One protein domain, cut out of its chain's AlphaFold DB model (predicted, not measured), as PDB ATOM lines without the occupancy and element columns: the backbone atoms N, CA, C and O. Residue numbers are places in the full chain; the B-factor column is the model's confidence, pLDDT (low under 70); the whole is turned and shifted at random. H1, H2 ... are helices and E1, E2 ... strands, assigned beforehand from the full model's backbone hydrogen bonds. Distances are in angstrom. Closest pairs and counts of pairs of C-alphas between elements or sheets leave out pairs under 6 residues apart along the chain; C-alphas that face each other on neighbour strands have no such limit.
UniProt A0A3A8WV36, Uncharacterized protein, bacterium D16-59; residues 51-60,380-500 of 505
ATOM      1  N   ILE A  51      89.062 148.050  93.236       89.62
ATOM      2  CA  ILE A  51      88.771 148.340  94.642       89.62
ATOM      3  C   ILE A  51      89.349 147.236  95.528       89.62
ATOM      4  O   ILE A  51      89.349 146.068  95.142       89.62
ATOM      5  N   TRP A  52      89.852 147.613  96.694       92.25
ATOM      6  CA  TRP A  52      90.426 146.718  97.690       92.25
ATOM      7  C   TRP A  52      89.486 146.644  98.880       92.25
ATOM      8  O   TRP A  52      89.107 147.678  99.429       92.25
ATOM      9  N   ILE A  53      89.085 145.443  99.272       93.19
ATOM     10  CA  ILE A  53      88.075 145.250 100.308       93.19
ATOM     11  C   ILE A  53      88.530 144.216 101.323       93.19
ATOM     12  O   ILE A  53      89.180 143.244 100.956       93.19
ATOM     13  N   ASP A  54      88.135 144.396 102.570       94.00
ATOM     14  CA  ASP A  54      88.035 143.317 103.542       94.00
ATOM     15  C   ASP A  54      86.560 142.914 103.646       94.00
ATOM     16  O   ASP A  54      85.684 143.743 103.922       94.00
ATOM     17  N   ALA A  55      86.288 141.648 103.334       91.81
ATOM     18  CA  ALA A  55      84.946 141.086 103.317       91.81
ATOM     19  C   ALA A  55      84.530 140.474 104.662       91.81
ATOM     20  O   ALA A  55      83.369 140.079 104.770       91.81
ATOM     21  N   GLY A  56      85.414 140.437 105.664       90.19
ATOM     22  CA  GLY A  56      85.204 139.829 106.976       90.19
ATOM     23  C   GLY A  56      86.010 138.539 107.159       90.19
ATOM     24  O   GLY A  56      86.703 138.085 106.244       90.19
ATOM     25  N   LYS A  57      85.888 137.925 108.345       87.75
ATOM     26  CA  LYS A  57      86.610 136.692 108.707       87.75
ATOM     27  C   LYS A  57      86.319 135.556 107.720       87.75
ATOM     28  O   LYS A  57      85.197 135.424 107.237       87.75
ATOM     29  N   MET A  58      87.331 134.727 107.443       86.94
ATOM     30  CA  MET A  58      87.252 133.577 106.527       86.94
ATOM     31  C   MET A  58      88.052 132.387 107.075       86.94
ATOM     32  O   MET A  58      89.168 132.564 107.558       86.94
ATOM     33  N   SER A  59      87.527 131.168 106.930       76.94
ATOM     34  CA  SER A  59      88.083 129.927 107.505       76.94
ATOM     35  C   SER A  59      89.208 129.272 106.685       76.94
ATOM     36  O   SER A  59      89.642 128.164 106.980       76.94
ATOM     37  N   GLY A  60      89.710 129.929 105.636       73.19
ATOM     38  CA  GLY A  60      90.770 129.366 104.788       73.19
ATOM     39  C   GLY A  60      90.244 128.626 103.553       73.19
ATOM     40  O   GLY A  60      90.719 128.891 102.444       73.19
ATOM     41  N   ALA A 380      78.517 138.808  89.326       94.31
ATOM     42  CA  ALA A 380      79.052 139.988  88.649       94.31
ATOM     43  C   ALA A 380      80.579 139.958  88.482       94.31
ATOM     44  O   ALA A 380      81.127 140.675  87.637       94.31
ATOM     45  N   PHE A 381      81.257 139.121  89.265       94.94
ATOM     46  CA  PHE A 381      82.689 138.882  89.193       94.94
ATOM     47  C   PHE A 381      82.973 137.380  89.175       94.94
ATOM     48  O   PHE A 381      82.123 136.573  89.536       94.94
ATOM     49  N   TYR A 382      84.171 137.005  88.749       93.19
ATOM     50  CA  TYR A 382      84.702 135.651  88.879       93.19
ATOM     51  C   TYR A 382      86.107 135.718  89.463       93.19
ATOM     52  O   TYR A 382      86.779 136.749  89.387       93.19
ATOM     53  N   VAL A 383      86.566 134.611  90.037       92.56
ATOM     54  CA  VAL A 383      87.878 134.566  90.683       92.56
ATOM     55  C   VAL A 383      88.953 134.305  89.645       92.56
ATOM     56  O   VAL A 383      88.926 133.309  88.926       92.56
ATOM     57  N   LYS A 384      89.902 135.234  89.573       92.50
ATOM     58  CA  LYS A 384      91.062 135.168  88.688       92.50
ATOM     59  C   LYS A 384      92.252 134.501  89.363       92.50
ATOM     60  O   LYS A 384      92.983 133.752  88.723       92.50
ATOM     61  N   LYS A 385      92.469 134.817  90.641       91.50
ATOM     62  CA  LYS A 385      93.572 134.301  91.453       91.50
ATOM     63  C   LYS A 385      93.149 134.263  92.916       91.50
ATOM     64  O   LYS A 385      92.464 135.174  93.373       91.50
ATOM     65  N   MET A 386      93.602 133.250  93.642       89.75
ATOM     66  CA  MET A 386      93.485 133.173  95.092       89.75
ATOM     67  C   MET A 386      94.807 132.685  95.683       89.75
ATOM     68  O   MET A 386      95.396 131.736  95.168       89.75
ATOM     69  N   ASP A 387      95.257 133.336  96.747       88.31
ATOM     70  CA  ASP A 387      96.376 132.903  97.581       88.31
ATOM     71  C   ASP A 387      96.027 133.078  99.073       88.31
ATOM     72  O   ASP A 387      94.867 133.332  99.429       88.31
ATOM     73  N   GLY A 388      96.996 132.844  99.961       85.94
ATOM     74  CA  GLY A 388      96.790 132.930 101.411       85.94
ATOM     75  C   GLY A 388      96.401 134.330 101.891       85.94
ATOM     76  O   GLY A 388      95.698 134.449 102.886       85.94
ATOM     77  N   GLU A 389      96.779 135.379 101.156       89.62
ATOM     78  CA  GLU A 389      96.561 136.768 101.566       89.62
ATOM     79  C   GLU A 389      95.398 137.437 100.833       89.62
ATOM     80  O   GLU A 389      94.783 138.360 101.374       89.62
ATOM     81  N   ARG A 390      95.124 137.050  99.579       92.94
ATOM     82  CA  ARG A 390      94.207 137.799  98.707       92.94
ATOM     83  C   ARG A 390      93.379 136.900  97.789       92.94
ATOM     84  O   ARG A 390      93.828 135.859  97.310       92.94
ATOM     85  N   ILE A 391      92.176 137.370  97.460       93.88
ATOM     86  CA  ILE A 391      91.339 136.856  96.369       93.88
ATOM     87  C   ILE A 391      91.168 137.970  95.338       93.88
ATOM     88  O   ILE A 391      90.655 139.046  95.641       93.88
ATOM     89  N   VAL A 392      91.594 137.728  94.104       94.88
ATOM     90  CA  VAL A 392      91.476 138.682  92.999       94.88
ATOM     91  C   VAL A 392      90.282 138.301  92.142       94.88
ATOM     92  O   VAL A 392      90.261 137.226  91.540       94.88
ATOM     93  N   LEU A 393      89.309 139.204  92.061       95.50
ATOM     94  CA  LEU A 393      88.109 139.056  91.251       95.50
ATOM     95  C   LEU A 393      88.176 139.967  90.029       95.50
ATOM     96  O   LEU A 393      88.536 141.142  90.132       95.50
ATOM     97  N   GLU A 394      87.765 139.445  88.881       94.44
ATOM     98  CA  GLU A 394      87.615 140.199  87.638       94.44
ATOM     99  C   GLU A 394      86.143 140.265  87.240       94.44
ATOM    100  O   GLU A 394      85.352 139.366  87.530       94.44
ATOM    101  N   ARG A 395      85.752 141.362  86.590       94.12
ATOM    102  CA  ARG A 395      84.373 141.557  86.137       94.12
ATOM    103  C   ARG A 395      83.949 140.454  85.169       94.12
ATOM    104  O   ARG A 395      84.555 140.286  84.114       94.12
ATOM    105  N   ASN A 396      82.793 139.857  85.437       94.12
ATOM    106  CA  ASN A 396      82.093 138.988  84.503       94.12
ATOM    107  C   ASN A 396      81.351 139.822  83.437       94.12
ATOM    108  O   ASN A 396      80.399 140.547  83.738       94.12
ATOM    109  N   SER A 397      81.767 139.727  82.170       92.75
ATOM    110  CA  SER A 397      81.098 140.400  81.043       92.75
ATOM    111  C   SER A 397      79.743 139.797  80.670       92.75
ATOM    112  O   SER A 397      78.977 140.446  79.959       92.75
ATOM    113  N   HIS A 398      79.452 138.586  81.144       93.62
ATOM    114  CA  HIS A 398      78.233 137.828  80.870       93.62
ATOM    115  C   HIS A 398      77.255 137.800  82.050       93.62
ATOM    116  O   HIS A 398      76.273 137.064  81.999       93.62
ATOM    117  N   TYR A 399      77.498 138.600  83.094       92.62
ATOM    118  CA  TYR A 399      76.576 138.726  84.218       92.62
ATOM    119  C   TYR A 399      75.168 139.091  83.730       92.62
ATOM    120  O   TYR A 399      75.000 140.051  82.976       92.62
ATOM    121  N   ALA A 400      74.163 138.321  84.161       91.00
ATOM    122  CA  ALA A 400      72.780 138.493  83.713       91.00
ATOM    123  C   ALA A 400      72.160 139.816  84.188       91.00
ATOM    124  O   ALA A 400      71.264 140.345  83.529       91.00
ATOM    125  N   GLY A 401      72.648 140.343  85.317       86.25
ATOM    126  CA  GLY A 401      72.242 141.637  85.848       86.25
ATOM    127  C   GLY A 401      72.933 142.820  85.164       86.25
ATOM    128  O   GLY A 401      73.341 142.781  84.003       86.25
ATOM    129  N   GLN A 402      73.062 143.933  85.888       84.81
ATOM    130  CA  GLN A 402      73.698 145.127  85.335       84.81
ATOM    131  C   GLN A 402      75.213 144.950  85.229       84.81
ATOM    132  O   GLN A 402      75.877 144.592  86.200       84.81
ATOM    133  N   LYS A 403      75.776 145.282  84.059       85.44
ATOM    134  CA  LYS A 403      77.225 145.251  83.825       85.44
ATOM    135  C   LYS A 403      77.969 145.986  84.941       85.44
ATOM    136  O   LYS A 403      77.719 147.170  85.181       85.44
ATOM    137  N   ALA A 404      78.928 145.297  85.563       88.44
ATOM    138  CA  ALA A 404      79.708 145.886  86.637       88.44
ATOM    139  C   ALA A 404      80.498 147.109  86.145       88.44
ATOM    140  O   ALA A 404      81.146 147.091  85.085       88.44
ATOM    141  N   LYS A 405      80.439 148.179  86.939       86.88
ATOM    142  CA  LYS A 405      81.195 149.413  86.703       86.88
ATOM    143  C   LYS A 405      82.660 149.247  87.102       86.88
ATOM    144  O   LYS A 405      83.533 149.791  86.428       86.88
ATOM    145  N   LEU A 406      82.918 148.463  88.147       88.69
ATOM    146  CA  LEU A 406      84.260 148.029  88.529       88.69
ATOM    147  C   LEU A 406      84.828 147.062  87.488       88.69
ATOM    148  O   LEU A 406      84.091 146.288  86.874       88.69
ATOM    149  N   LYS A 407      86.148 147.096  87.307       90.62
ATOM    150  CA  LYS A 407      86.868 146.102  86.501       90.62
ATOM    151  C   LYS A 407      87.384 144.956  87.363       90.62
ATOM    152  O   LYS A 407      87.357 143.814  86.912       90.62
ATOM    153  N   LYS A 408      87.834 145.276  88.578       93.19
ATOM    154  CA  LYS A 408      88.576 144.366  89.447       93.19
ATOM    155  C   LYS A 408      88.255 144.622  90.916       93.19
ATOM    156  O   LYS A 408      88.024 145.764  91.317       93.19
ATOM    157  N   ILE A 409      88.262 143.561  91.710       94.00
ATOM    158  CA  ILE A 409      88.152 143.610  93.169       94.00
ATOM    159  C   ILE A 409      89.308 142.800  93.744       94.00
ATOM    160  O   ILE A 409      89.577 141.694  93.285       94.00
ATOM    161  N   VAL A 410      89.988 143.343  94.743       94.88
ATOM    162  CA  VAL A 410      90.971 142.617  95.548       94.88
ATOM    163  C   VAL A 410      90.373 142.438  96.934       94.88
ATOM    164  O   VAL A 410      90.211 143.411  97.663       94.88
ATOM    165  N   VAL A 411      90.010 141.208  97.283       95.06
ATOM    166  CA  VAL A 411      89.560 140.845  98.628       95.06
ATOM    167  C   VAL A 411      90.786 140.493  99.454       95.06
ATOM    168  O   VAL A 411      91.525 139.576  99.101       95.06
ATOM    169  N   LEU A 412      91.012 141.224 100.533       94.25
ATOM    170  CA  LEU A 412      92.039 140.939 101.519       94.25
ATOM    171  C   LEU A 412      91.546 139.839 102.458       94.25
ATOM    172  O   LEU A 412      90.402 139.861 102.901       94.25
ATOM    173  N   ARG A 413      92.419 138.886 102.771       89.56
ATOM    174  CA  ARG A 413      92.195 137.818 103.754       89.56
ATOM    175  C   ARG A 413      92.897 138.163 105.066       89.56
ATOM    176  O   ARG A 413      93.633 137.355 105.623       89.56
ATOM    177  N   LYS A 414      92.738 139.415 105.496       83.50
ATOM    178  CA  LYS A 414      93.328 139.923 106.732       83.50
ATOM    179  C   LYS A 414      92.404 139.589 107.897       83.50
ATOM    180  O   LYS A 414      91.212 139.848 107.828       83.50
ATOM    181  N   ASN A 415      92.974 139.057 108.971       80.44
ATOM    182  CA  ASN A 415      92.309 138.988 110.264       80.44
ATOM    183  C   ASN A 415      92.908 140.103 111.121       80.44
ATOM    184  O   ASN A 415      93.988 139.938 111.678       80.44
ATOM    185  N   TYR A 416      92.261 141.269 111.142       86.25
ATOM    186  CA  TYR A 416      92.729 142.389 111.954       86.25
ATOM    187  C   TYR A 416      92.665 142.026 113.443       86.25
ATOM    188  O   TYR A 416      91.591 141.734 113.961       86.25
ATOM    189  N   GLU A 417      93.810 142.069 114.125       84.44
ATOM    190  CA  GLU A 417      93.890 141.859 115.578       84.44
ATOM    191  C   GLU A 417      93.529 143.128 116.359       84.44
ATOM    192  O   GLU A 417      93.039 143.050 117.483       84.44
ATOM    193  N   ARG A 418      93.767 144.308 115.767       89.00
ATOM    194  CA  ARG A 418      93.528 145.611 116.400       89.00
ATOM    195  C   ARG A 418      92.776 146.541 115.463       89.00
ATOM    196  O   ARG A 418      93.133 146.711 114.298       89.00
ATOM    197  N   GLU A 419      91.794 147.252 115.999       91.25
ATOM    198  CA  GLU A 419      90.958 148.188 115.235       91.25
ATOM    199  C   GLU A 419      91.738 149.395 114.703       91.25
ATOM    200  O   GLU A 419      91.413 149.966 113.658       91.25
ATOM    201  N   LYS A 420      92.822 149.765 115.394       90.81
ATOM    202  CA  LYS A 420      93.773 150.776 114.926       90.81
ATOM    203  C   LYS A 420      94.344 150.424 113.552       90.81
ATOM    204  O   LYS A 420      94.461 151.322 112.719       90.81
ATOM    205  N   ASP A 421      94.636 149.150 113.300       92.12
ATOM    206  CA  ASP A 421      95.238 148.692 112.045       92.12
ATOM    207  C   ASP A 421      94.237 148.812 110.878       92.12
ATOM    208  O   ASP A 421      94.615 149.205 109.774       92.12
ATOM    209  N   ILE A 422      92.937 148.602 111.140       91.88
ATOM    210  CA  ILE A 422      91.850 148.853 110.174       91.88
ATOM    211  C   ILE A 422      91.838 150.326 109.755       91.88
ATOM    212  O   ILE A 422      91.802 150.664 108.568       91.88
ATOM    213  N   VAL A 423      91.857 151.225 110.744       90.00
ATOM    214  CA  VAL A 423      91.817 152.672 110.506       90.00
ATOM    215  C   VAL A 423      93.077 153.133 109.771       90.00
ATOM    216  O   VAL A 423      92.977 153.955 108.863       90.00
ATOM    217  N   GLU A 424      94.250 152.596 110.111       89.25
ATOM    218  CA  GLU A 424      95.508 152.902 109.415       89.25
ATOM    219  C   GLU A 424      95.474 152.455 107.959       89.25
ATOM    220  O   GLU A 424      95.740 153.277 107.081       89.25
ATOM    221  N   ASP A 425      95.048 151.222 107.683       89.56
ATOM    222  CA  ASP A 425      94.948 150.701 106.321       89.56
ATOM    223  C   ASP A 425      93.973 151.511 105.446       89.56
ATOM    224  O   ASP A 425      94.242 151.731 104.259       89.56
ATOM    225  N   LEU A 426      92.868 152.008 106.012       86.88
ATOM    226  CA  LEU A 426      91.933 152.901 105.311       86.88
ATOM    227  C   LEU A 426      92.564 154.269 104.991       86.88
ATOM    228  O   LEU A 426      92.354 154.810 103.896       86.88
ATOM    229  N   LEU A 427      93.338 154.833 105.929       84.44
ATOM    230  CA  LEU A 427      94.001 156.136 105.782       84.44
ATOM    231  C   LEU A 427      95.138 156.094 104.756       84.44
ATOM    232  O   LEU A 427      95.226 156.985 103.908       84.44
ATOM    233  N   VAL A 428      95.981 155.058 104.803       83.75
ATOM    234  CA  VAL A 428      97.138 154.908 103.898       83.75
ATOM    235  C   VAL A 428      96.780 154.264 102.558       83.75
ATOM    236  O   VAL A 428      97.636 154.137 101.687       83.75
ATOM    237  N   GLN A 429      95.502 153.938 102.349       81.69
ATOM    238  CA  GLN A 429      94.983 153.340 101.121       81.69
ATOM    239  C   GLN A 429      95.521 151.931 100.847       81.69
ATOM    240  O   GLN A 429      95.794 151.582  99.703       81.69
ATOM    241  N   ASN A 430      95.625 151.109 101.887       87.00
ATOM    242  CA  ASN A 430      95.826 149.668 101.752       87.00
ATOM    243  C   ASN A 430      94.495 148.926 101.561       87.00
ATOM    244  O   ASN A 430      94.467 147.873 100.928       87.00
ATOM    245  N   VAL A 431      93.378 149.524 101.989       89.31
ATOM    246  CA  VAL A 431      92.009 149.018 101.798       89.31
ATOM    247  C   VAL A 431      91.035 150.180 101.549       89.31
ATOM    248  O   VAL A 431      91.293 151.310 101.959       89.31
ATOM    249  N   ASP A 432      89.943 149.925 100.828       88.50
ATOM    250  CA  ASP A 432      88.920 150.928 100.488       88.50
ATOM    251  C   ASP A 432      87.605 150.720 101.249       88.50
ATOM    252  O   ASP A 432      86.932 151.700 101.583       88.50
ATOM    253  N   ILE A 433      87.232 149.460 101.499       90.94
ATOM    254  CA  ILE A 433      86.028 149.058 102.236       90.94
ATOM    255  C   ILE A 433      86.400 147.959 103.226       90.94
ATOM    256  O   ILE A 433      87.051 146.996 102.839       90.94
ATOM    257  N   VAL A 434      85.949 148.074 104.472       92.56
ATOM    258  CA  VAL A 434      86.123 147.044 105.504       92.56
ATOM    259  C   VAL A 434      84.779 146.766 106.157       92.56
ATOM    260  O   VAL A 434      84.050 147.708 106.474       92.56
ATOM    261  N   ILE A 435      84.449 145.494 106.360       91.50
ATOM    262  CA  ILE A 435      83.382 145.087 107.277       91.50
ATOM    263  C   ILE A 435      84.007 144.582 108.580       91.50
ATOM    264  O   ILE A 435      84.963 143.815 108.558       91.50
ATOM    265  N   THR A 436      83.499 145.056 109.710       92.00
ATOM    266  CA  THR A 436      84.032 144.768 111.047       92.00
ATOM    267  C   THR A 436      82.913 144.842 112.086       92.00
ATOM    268  O   THR A 436      81.768 145.159 111.757       92.00
ATOM    269  N   GLU A 437      83.228 144.545 113.339       91.88
ATOM    270  CA  GLU A 437      82.364 144.806 114.487       91.88
ATOM    271  C   GLU A 437      82.339 146.301 114.851       91.88
ATOM    272  O   GLU A 437      83.336 147.014 114.706       91.88
ATOM    273  N   ASP A 438      81.183 146.798 115.292       92.06
ATOM    274  CA  ASP A 438      81.046 148.141 115.852       92.06
ATOM    275  C   ASP A 438      81.397 148.185 117.345       92.06
ATOM    276  O   ASP A 438      80.592 147.793 118.189       92.06
ATOM    277  N   SER A 439      82.549 148.761 117.684       92.81
ATOM    278  CA  SER A 439      82.995 148.929 119.070       92.81
ATOM    279  C   SER A 439      83.095 150.402 119.497       92.81
ATOM    280  O   SER A 439      82.931 151.348 118.715       92.81
ATOM    281  N   GLU A 440      83.313 150.636 120.792       91.94
ATOM    282  CA  GLU A 440      83.605 151.976 121.317       91.94
ATOM    283  C   GLU A 440      84.988 152.491 120.880       91.94
ATOM    284  O   GLU A 440      85.108 153.656 120.484       91.94
ATOM    285  N   GLU A 441      86.007 151.626 120.878       91.06
ATOM    286  CA  GLU A 441      87.361 151.969 120.440       91.06
ATOM    287  C   GLU A 441      87.363 152.414 118.971       91.06
ATOM    288  O   GLU A 441      87.879 153.490 118.653       91.06
ATOM    289  N   LEU A 442      86.676 151.685 118.090       90.81
ATOM    290  CA  LEU A 442      86.592 151.997 116.669       90.81
ATOM    291  C   LEU A 442      85.941 153.363 116.452       90.81
ATOM    292  O   LEU A 442      86.419 154.183 115.661       90.81
ATOM    293  N   ARG A 443      84.859 153.644 117.189       90.12
ATOM    294  CA  ARG A 443      84.179 154.948 117.163       90.12
ATOM    295  C   ARG A 443      85.115 156.076 117.600       90.12
ATOM    296  O   ARG A 443      85.123 157.134 116.962       90.12
ATOM    297  N   HIS A 444      85.917 155.856 118.639       89.56
ATOM    298  CA  HIS A 444      86.906 156.818 119.120       89.56
ATOM    299  C   HIS A 444      88.040 157.045 118.103       89.56
ATOM    300  O   HIS A 444      88.366 158.190 117.782       89.56
ATOM    301  N   LEU A 445      88.589 155.972 117.525       87.50
ATOM    302  CA  LEU A 445      89.644 156.028 116.509       87.50
ATOM    303  C   LEU A 445      89.195 156.790 115.260       87.50
ATOM    304  O   LEU A 445      89.920 157.670 114.784       87.50
ATOM    305  N   ILE A 446      87.990 156.505 114.755       85.94
ATOM    306  CA  ILE A 446      87.417 157.209 113.601       85.94
ATOM    307  C   ILE A 446      87.256 158.697 113.923       85.94
ATOM    308  O   ILE A 446      87.685 159.535 113.133       85.94
ATOM    309  N   LYS A 447      86.698 159.048 115.091       83.56
ATOM    310  CA  LYS A 447      86.495 160.451 115.490       83.56
ATOM    311  C   LYS A 447      87.812 161.232 115.565       83.56
ATOM    312  O   LYS A 447      87.864 162.370 115.106       83.56
ATOM    313  N   ASN A 448      88.867 160.619 116.098       79.25
ATOM    314  CA  ASN A 448      90.152 161.289 116.312       79.25
ATOM    315  C   ASN A 448      91.024 161.366 115.054       79.25
ATOM    316  O   ASN A 448      91.844 162.273 114.939       79.25
ATOM    317  N   ARG A 449      90.872 160.424 114.113       70.12
ATOM    318  CA  ARG A 449      91.716 160.340 112.908       70.12
ATOM    319  C   ARG A 449      91.038 160.826 111.622       70.12
ATOM    320  O   ARG A 449      91.722 160.999 110.617       70.12
ATOM    321  N   ALA A 450      89.734 161.118 111.641       59.97
ATOM    322  CA  ALA A 450      88.972 161.594 110.477       59.97
ATOM    323  C   ALA A 450      89.268 163.048 110.036       59.97
ATOM    324  O   ALA A 450      88.576 163.564 109.162       59.97
ATOM    325  N   THR A 451      90.259 163.732 110.612       53.03
ATOM    326  CA  THR A 451      90.467 165.183 110.426       53.03
ATOM    327  C   THR A 451      91.641 165.572 109.519       53.03
ATOM    328  O   THR A 451      91.859 166.763 109.306       53.03
ATOM    329  N   HIS A 452      92.380 164.625 108.925       54.03
ATOM    330  CA  HIS A 452      93.421 164.979 107.949       54.03
ATOM    331  C   HIS A 452      92.788 165.330 106.586       54.03
ATOM    332  O   HIS A 452      92.128 164.513 105.945       54.03
ATOM    333  N   ALA A 453      92.981 166.586 106.171       49.31
ATOM    334  CA  ALA A 453      92.111 167.417 105.328       49.31
ATOM    335  C   ALA A 453      91.903 167.030 103.842       49.31
ATOM    336  O   ALA A 453      91.636 167.893 103.010       49.31
ATOM    337  N   SER A 454      91.964 165.753 103.470       55.47
ATOM    338  CA  SER A 454      91.556 165.316 102.122       55.47
ATOM    339  C   SER A 454      90.636 164.094 102.100       55.47
ATOM    340  O   SER A 454      89.974 163.877 101.083       55.47
ATOM    341  N   TYR A 455      90.515 163.335 103.203       65.56
ATOM    342  CA  TYR A 455      89.828 162.038 103.245       65.56
ATOM    343  C   TYR A 455      88.984 161.863 104.515       65.56
ATOM    344  O   TYR A 455      89.466 162.094 105.615       65.56
ATOM    345  N   LEU A 456      87.733 161.404 104.366       76.62
ATOM    346  CA  LEU A 456      86.863 161.024 105.485       76.62
ATOM    347  C   LEU A 456      86.625 159.513 105.465       76.62
ATOM    348  O   LEU A 456      86.207 158.963 104.439       76.62
ATOM    349  N   ILE A 457      86.856 158.866 106.609       85.69
ATOM    350  CA  ILE A 457      86.349 157.518 106.880       85.69
ATOM    351  C   ILE A 457      84.888 157.667 107.287       85.69
ATOM    352  O   ILE A 457      84.550 158.404 108.215       85.69
ATOM    353  N   ARG A 458      84.005 156.986 106.565       86.38
ATOM    354  CA  ARG A 458      82.586 156.891 106.890       86.38
ATOM    355  C   ARG A 458      82.297 155.522 107.459       86.38
ATOM    356  O   ARG A 458      82.871 154.526 107.032       86.38
ATOM    357  N   LYS A 459      81.347 155.513 108.381       89.62
ATOM    358  CA  LYS A 459      80.788 154.324 108.998       89.62
ATOM    359  C   LYS A 459      79.331 154.182 108.584       89.62
ATOM    360  O   LYS A 459      78.611 155.182 108.510       89.62
ATOM    361  N   LYS A 460      78.892 152.948 108.355       90.06
ATOM    362  CA  LYS A 460      77.490 152.592 108.176       90.06
ATOM    363  C   LYS A 460      77.167 151.317 108.944       90.06
ATOM    364  O   LYS A 460      77.862 150.322 108.790       90.06
ATOM    365  N   THR A 461      76.116 151.362 109.750       91.25
ATOM    366  CA  THR A 461      75.624 150.193 110.480       91.25
ATOM    367  C   THR A 461      74.880 149.255 109.535       91.25
ATOM    368  O   THR A 461      74.172 149.705 108.629       91.25
ATOM    369  N   ILE A 462      75.067 147.958 109.749       90.81
ATOM    370  CA  ILE A 462      74.372 146.869 109.076       90.81
ATOM    371  C   ILE A 462      73.368 146.302 110.078       90.81
ATOM    372  O   ILE A 462      73.732 145.933 111.192       90.81
ATOM    373  N   GLU A 463      72.099 146.228 109.690       90.19
ATOM    374  CA  GLU A 463      71.065 145.569 110.482       90.19
ATOM    375  C   GLU A 463      71.255 144.052 110.370       90.19
ATOM    376  O   GLU A 463      70.876 143.419 109.381       90.19
ATOM    377  N   THR A 464      71.921 143.469 111.363       86.56
ATOM    378  CA  THR A 464      72.211 142.036 111.425       86.56
ATOM    379  C   THR A 464      72.394 141.583 112.872       86.56
ATOM    380  O   THR A 464      72.681 142.388 113.757       86.56
ATOM    381  N   LYS A 465      72.223 140.278 113.108       85.94
ATOM    382  CA  LYS A 465      72.581 139.614 114.370       85.94
ATOM    383  C   LYS A 465      74.045 139.155 114.403       85.94
ATOM    384  O   LYS A 465      74.492 138.669 115.434       85.94
ATOM    385  N   GLN A 466      74.750 139.252 113.276       85.12
ATOM    386  CA  GLN A 466      76.162 138.896 113.171       85.12
ATOM    387  C   GLN A 466      77.044 139.924 113.889       85.12
ATOM    388  O   GLN A 466      76.667 141.088 114.040       85.12
ATOM    389  N   THR A 467      78.234 139.487 114.293       85.50
ATOM    390  CA  THR A 467      79.263 140.333 114.909       85.50
ATOM    391  C   THR A 467      79.754 141.420 113.957       85.50
ATOM    392  O   THR A 467      79.865 142.581 114.341       85.50
ATOM    393  N   GLU A 468      79.971 141.083 112.683       87.56
ATOM    394  CA  GLU A 468      80.380 142.010 111.629       87.56
ATOM    395  C   GLU A 468      79.211 142.901 111.164       87.56
ATOM    396  O   GLU A 468      78.650 142.738 110.077       87.56
ATOM    397  N   ASN A 469      78.824 143.856 112.010       89.50
ATOM    398  CA  ASN A 469      77.666 144.737 111.833       89.50
ATOM    399  C   ASN A 469      78.024 146.175 111.397       89.50
ATOM    400  O   ASN A 469      77.164 147.061 111.375       89.50
ATOM    401  N   CYS A 470      79.281 146.431 111.033       92.31
ATOM    402  CA  CYS A 470      79.794 147.758 110.709       92.31
ATOM    403  C   CYS A 470      80.512 147.762 109.358       92.31
ATOM    404  O   CYS A 470      81.430 146.981 109.132       92.31
ATOM    405  N   LEU A 471      80.135 148.679 108.464       91.81
ATOM    406  CA  LEU A 471      80.829 148.939 107.203       91.81
ATOM    407  C   LEU A 471      81.611 150.256 107.284       91.81
ATOM    408  O   LEU A 471      81.019 151.324 107.471       91.81
ATOM    409  N   LEU A 472      82.919 150.196 107.055       91.06
ATOM    410  CA  LEU A 472      83.814 151.345 106.958       91.06
ATOM    411  C   LEU A 472      84.258 151.565 105.514       91.06
ATOM    412  O   LEU A 472      84.569 150.610 104.805       91.06
ATOM    413  N   TYR A 473      84.302 152.818 105.066       88.25
ATOM    414  CA  TYR A 473      84.741 153.155 103.709       88.25
ATOM    415  C   TYR A 473      85.256 154.593 103.591       88.25
ATOM    416  O   TYR A 473      84.865 155.478 104.353       88.25
ATOM    417  N   ARG A 474      86.111 154.851 102.592       81.25
ATOM    418  CA  ARG A 474      86.675 156.186 102.310       81.25
ATOM    419  C   ARG A 474      85.886 156.936 101.226       81.25
ATOM    420  O   ARG A 474      85.617 156.382 100.164       81.25
ATOM    421  N   THR A 475      85.569 158.220 101.426       71.81
ATOM    422  CA  THR A 475      84.688 158.983 100.498       71.81
ATOM    423  C   THR A 475      85.364 159.692  99.330       71.81
ATOM    424  O   THR A 475      84.682 160.179  98.437       71.81
ATOM    425  N   SER A 476      86.685 159.809  99.310       61.16
ATOM    426  CA  SER A 476      87.388 160.641  98.320       61.16
ATOM    427  C   SER A 476      87.623 160.009  96.950       61.16
ATOM    428  O   SER A 476      87.951 160.720  96.009       61.16
ATOM    429  N   TYR A 477      87.457 158.691  96.825       54.56
ATOM    430  CA  TYR A 477      87.659 157.946  95.567       54.56
ATOM    431  C   TYR A 477      86.438 157.110  95.186       54.56
ATOM    432  O   TYR A 477      86.223 156.769  94.022       54.56
ATOM    433  N   VAL A 478      85.599 156.820  96.173       53.88
ATOM    434  CA  VAL A 478      84.290 156.218  96.001       53.88
ATOM    435  C   VAL A 478      83.352 157.379  95.704       53.88
ATOM    436  O   VAL A 478      82.895 158.065  96.612       53.88
ATOM    437  N   ASN A 479      83.137 157.656  94.417       50.56
ATOM    438  CA  ASN A 479      82.185 158.660  93.955       50.56
ATOM    439  C   ASN A 479      80.805 158.151  94.379       50.56
ATOM    440  O   ASN A 479      80.243 157.341  93.642       50.56
ATOM    441  N   ALA A 480      80.396 158.492  95.616       47.78
ATOM    442  CA  ALA A 480      79.497 157.719  96.474       47.78
ATOM    443  C   ALA A 480      78.476 156.947  95.638       47.78
ATOM    444  O   ALA A 480      77.453 157.496  95.221       47.78
ATOM    445  N   PRO A 481      78.758 155.677  95.316       46.44
ATOM    446  CA  PRO A 481      77.739 154.820  94.785       46.44
ATOM    447  C   PRO A 481      76.652 154.789  95.839       46.44
ATOM    448  O   PRO A 481      76.930 155.010  97.018       46.44
ATOM    449  N   SER A 482      75.428 154.523  95.424       58.34
ATOM    450  CA  SER A 482      74.314 154.299  96.326       58.34
ATOM    451  C   SER A 482      74.600 153.072  97.200       58.34
ATOM    452  O   SER A 482      74.020 152.018  96.956       58.34
ATOM    453  N   ILE A 483      75.516 153.181  98.179       72.06
ATOM    454  CA  ILE A 483      75.612 152.273  99.310       72.06
ATOM    455  C   ILE A 483      74.175 152.234  99.804       72.06
ATOM    456  O   ILE A 483      73.681 153.300 100.208       72.06
ATOM    457  N   PRO A 484      73.492 151.082  99.677       70.38
ATOM    458  CA  PRO A 484      72.055 150.991  99.882       70.38
ATOM    459  C   PRO A 484      71.679 151.737 101.147       70.38
ATOM    460  O   PRO A 484      72.392 151.596 102.140       70.38
ATOM    461  N   GLN A 485      70.663 152.609 101.103       76.25
ATOM    462  CA  GLN A 485      70.328 153.488 102.236       76.25
ATOM    463  C   GLN A 485      70.245 152.694 103.541       76.25
ATOM    464  O   GLN A 485      70.814 153.125 104.541       76.25
ATOM    465  N   ARG A 486      69.690 151.490 103.443       84.94
ATOM    466  CA  ARG A 486      69.658 150.462 104.466       84.94
ATOM    467  C   ARG A 486      70.564 149.296 104.064       84.94
ATOM    468  O   ARG A 486      70.512 148.863 102.916       84.94
ATOM    469  N   LEU A 487      71.405 148.830 104.984       87.50
ATOM    470  CA  LEU A 487      72.218 147.623 104.819       87.50
ATOM    471  C   LEU A 487      71.717 146.573 105.799       87.50
ATOM    472  O   LEU A 487      71.553 146.881 106.977       87.50
ATOM    473  N   THR A 488      71.522 145.351 105.322       87.94
ATOM    474  CA  THR A 488      71.076 144.215 106.139       87.94
ATOM    475  C   THR A 488      71.879 142.966 105.777       87.94
ATOM    476  O   THR A 488      72.660 142.973 104.821       87.94
ATOM    477  N   GLU A 489      71.676 141.866 106.501       83.19
ATOM    478  CA  GLU A 489      72.271 140.567 106.146       83.19
ATOM    479  C   GLU A 489      71.790 140.002 104.789       83.19
ATOM    480  O   GLU A 489      72.465 139.152 104.197       83.19
ATOM    481  N   TYR A 490      70.655 140.495 104.277       84.50
ATOM    482  CA  TYR A 490      70.072 140.124 102.979       84.50
ATOM    483  C   TYR A 490      70.404 141.133 101.874       84.50
ATOM    484  O   TYR A 490      70.500 140.762 100.705       84.50
ATOM    485  N   GLN A 491      70.652 142.395 102.238       83.31
ATOM    486  CA  GLN A 491      71.069 143.453 101.323       83.31
ATOM    487  C   GLN A 491      72.451 143.992 101.708       83.31
ATOM    488  O   GLN A 491      72.594 145.075 102.283       83.31
ATOM    489  N   SER A 492      73.487 143.229 101.357       83.44
ATOM    490  CA  SER A 492      74.875 143.620 101.598       83.44
ATOM    491  C   SER A 492      75.427 144.518 100.484       83.44
ATOM    492  O   SER A 492      75.012 144.468  99.317       83.44
ATOM    493  N   VAL A 493      76.436 145.327 100.827       85.19
ATOM    494  CA  VAL A 493      77.195 146.094  99.825       85.19
ATOM    495  C   VAL A 493      77.887 145.167  98.820       85.19
ATOM    496  O   VAL A 493      78.025 145.530  97.658       85.19
ATOM    497  N   PHE A 494      78.265 143.954  99.235       88.69
ATOM    498  CA  PHE A 494      78.986 142.988  98.405       88.69
ATOM    499  C   PHE A 494      78.102 142.407  97.293       88.69
ATOM    500  O   PHE A 494      78.543 142.325  96.150       88.69
ATOM    501  N   GLY A 495      76.820 142.132  97.564       84.62
ATOM    502  CA  GLY A 495      75.869 141.711  96.522       84.62
ATOM    503  C   GLY A 495      75.597 142.796  95.468       84.62
ATOM    504  O   GLY A 495      75.323 142.509  94.302       84.62
ATOM    505  N   THR A 496      75.741 144.070  95.842       85.19
ATOM    506  CA  THR A 496      75.521 145.225  94.951       85.19
ATOM    507  C   THR A 496      76.816 145.919  94.524       85.19
ATOM    508  O   THR A 496      76.775 146.964  93.865       85.19
ATOM    509  N   ILE A 497      77.978 145.322  94.817       86.69
ATOM    510  CA  ILE A 497      79.289 145.967  94.653       86.69
ATOM    511  C   ILE A 497      79.599 146.305  93.191       86.69
ATOM    512  O   ILE A 497      80.292 147.269  92.874       86.69
ATOM    513  N   HIS A 498      79.005 145.556  92.265       84.56
ATOM    514  CA  HIS A 498      79.103 145.787  90.829       84.56
ATOM    515  C   HIS A 498      78.572 147.167  90.400       84.56
ATOM    516  O   HIS A 498      78.963 147.691  89.353       84.56
ATOM    517  N   THR A 499      77.709 147.786  91.210       84.06
ATOM    518  CA  THR A 499      77.157 149.121  90.960       84.06
ATOM    519  C   THR A 499      78.090 150.256  91.392       84.06
ATOM    520  O   THR A 499      77.844 151.409  91.002       84.06
ATOM    521  N   LEU A 500      79.165 149.956  92.141       81.06
ATOM    522  CA  LEU A 500      80.096 150.955  92.656       81.06
ATOM    523  C   LEU A 500      80.900 151.626  91.531       81.06
ATOM    524  O   LEU A 500      81.460 150.973  90.655       81.06
TER     525      LEU A 500
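This is residues 51 to 60 and 380 to 500 of the 505 residues of an uncharacterized protein of bacterium D16-59 (UniProt A0A3A8WV36). One long, strongly twisted sheet of seven strands runs through the domain; the helices H1 and H2 lie side by side over its E5, E7, E6 end, and the meander E2, E3, E4 makes the other end, with no named helix over it. The last residues, 475 to 500, wind without a named element on the side of the sheet away from H1. The printed part has 131 residues, in the order E1, E2, E3, E4, H1, E5, H2, E6, E7; the mixed sheet runs E2, E3, E4, E1, E5, E7, E6. The class is mixed, helices and strands, though under half of the residues are in named elements. The whole is compact, with a radius of gyration of the C-alphas of 14.6 A and spans of 44 by 32 by 31 A.

E1, residues 51 to 54, begins at C-alpha 51 (88.771, 148.340, 94.642). After the cut come E2, residues 381 to 386, 13.6 A long, E3, residues 390 to 395, 16.4 A long, and E4, residues 408 to 412, 13.0 A long. H1, residues 419 to 428, measures 14.6 A. E5 is residues 433 to 436, and H2, residues 440 to 449, measures 14.4 A. E6, residues 457 to 461, is 13.5 A long, and E7, residues 470 to 474, 13.7 A, ends at C-alpha 474 (86.675, 156.186, 102.310).

E1 is parallel to E4 at 26 degrees, with N 53 and O 410 2.8 A apart, and parallel to E5 at 7 degrees, with N 54 and O 433 2.8 A apart. E2 and E3 form an antiparallel hairpin, N 384 to O 392 at 2.8 A, and so do E3 and E4, N 391 to O 411 at 2.8 A; these three are a meander, each strand the antiparallel neighbour of the one before. E7 is antiparallel to E5, N 434 to O 472 at 2.9 A, and forms a hairpin with E6, N 460 to O 471 at 2.8 A. H1 is on the sheet at a height of 9.1 A, over E5 and E7 and along the strands; Leu 426 and Arg 474 have C-alphas 6.9 A apart, the closest of H1 and E7. H2 is on the sheet over E7 and E6, at a height of 10.0 A. H1 and H2 touch, at a shallow tilt of 27 degrees, the same way; their closest C-alphas, those of Glu 419 and Leu 442, are 6.0 A apart. In both, every O i to N i+4 pair is within hydrogen-bond range. E4, H1, E5 and E5, H2, E6 are split strand-helix-strand units, two strands running the same way with another strand between them, each with a right-handed crossover.

The C-alphas farthest apart, those of His 398 and Asn 448, are 44.1 A apart. Residues 61 to 379 are cut out, and C-alphas 60 and 380 are 22.6 A apart. Of the links that are printed whole, E3 to E4, 12 residues, is long. The mean pLDDT of the printed part is 84.7; residues 450 to 455 and 476 to 482 are under 70.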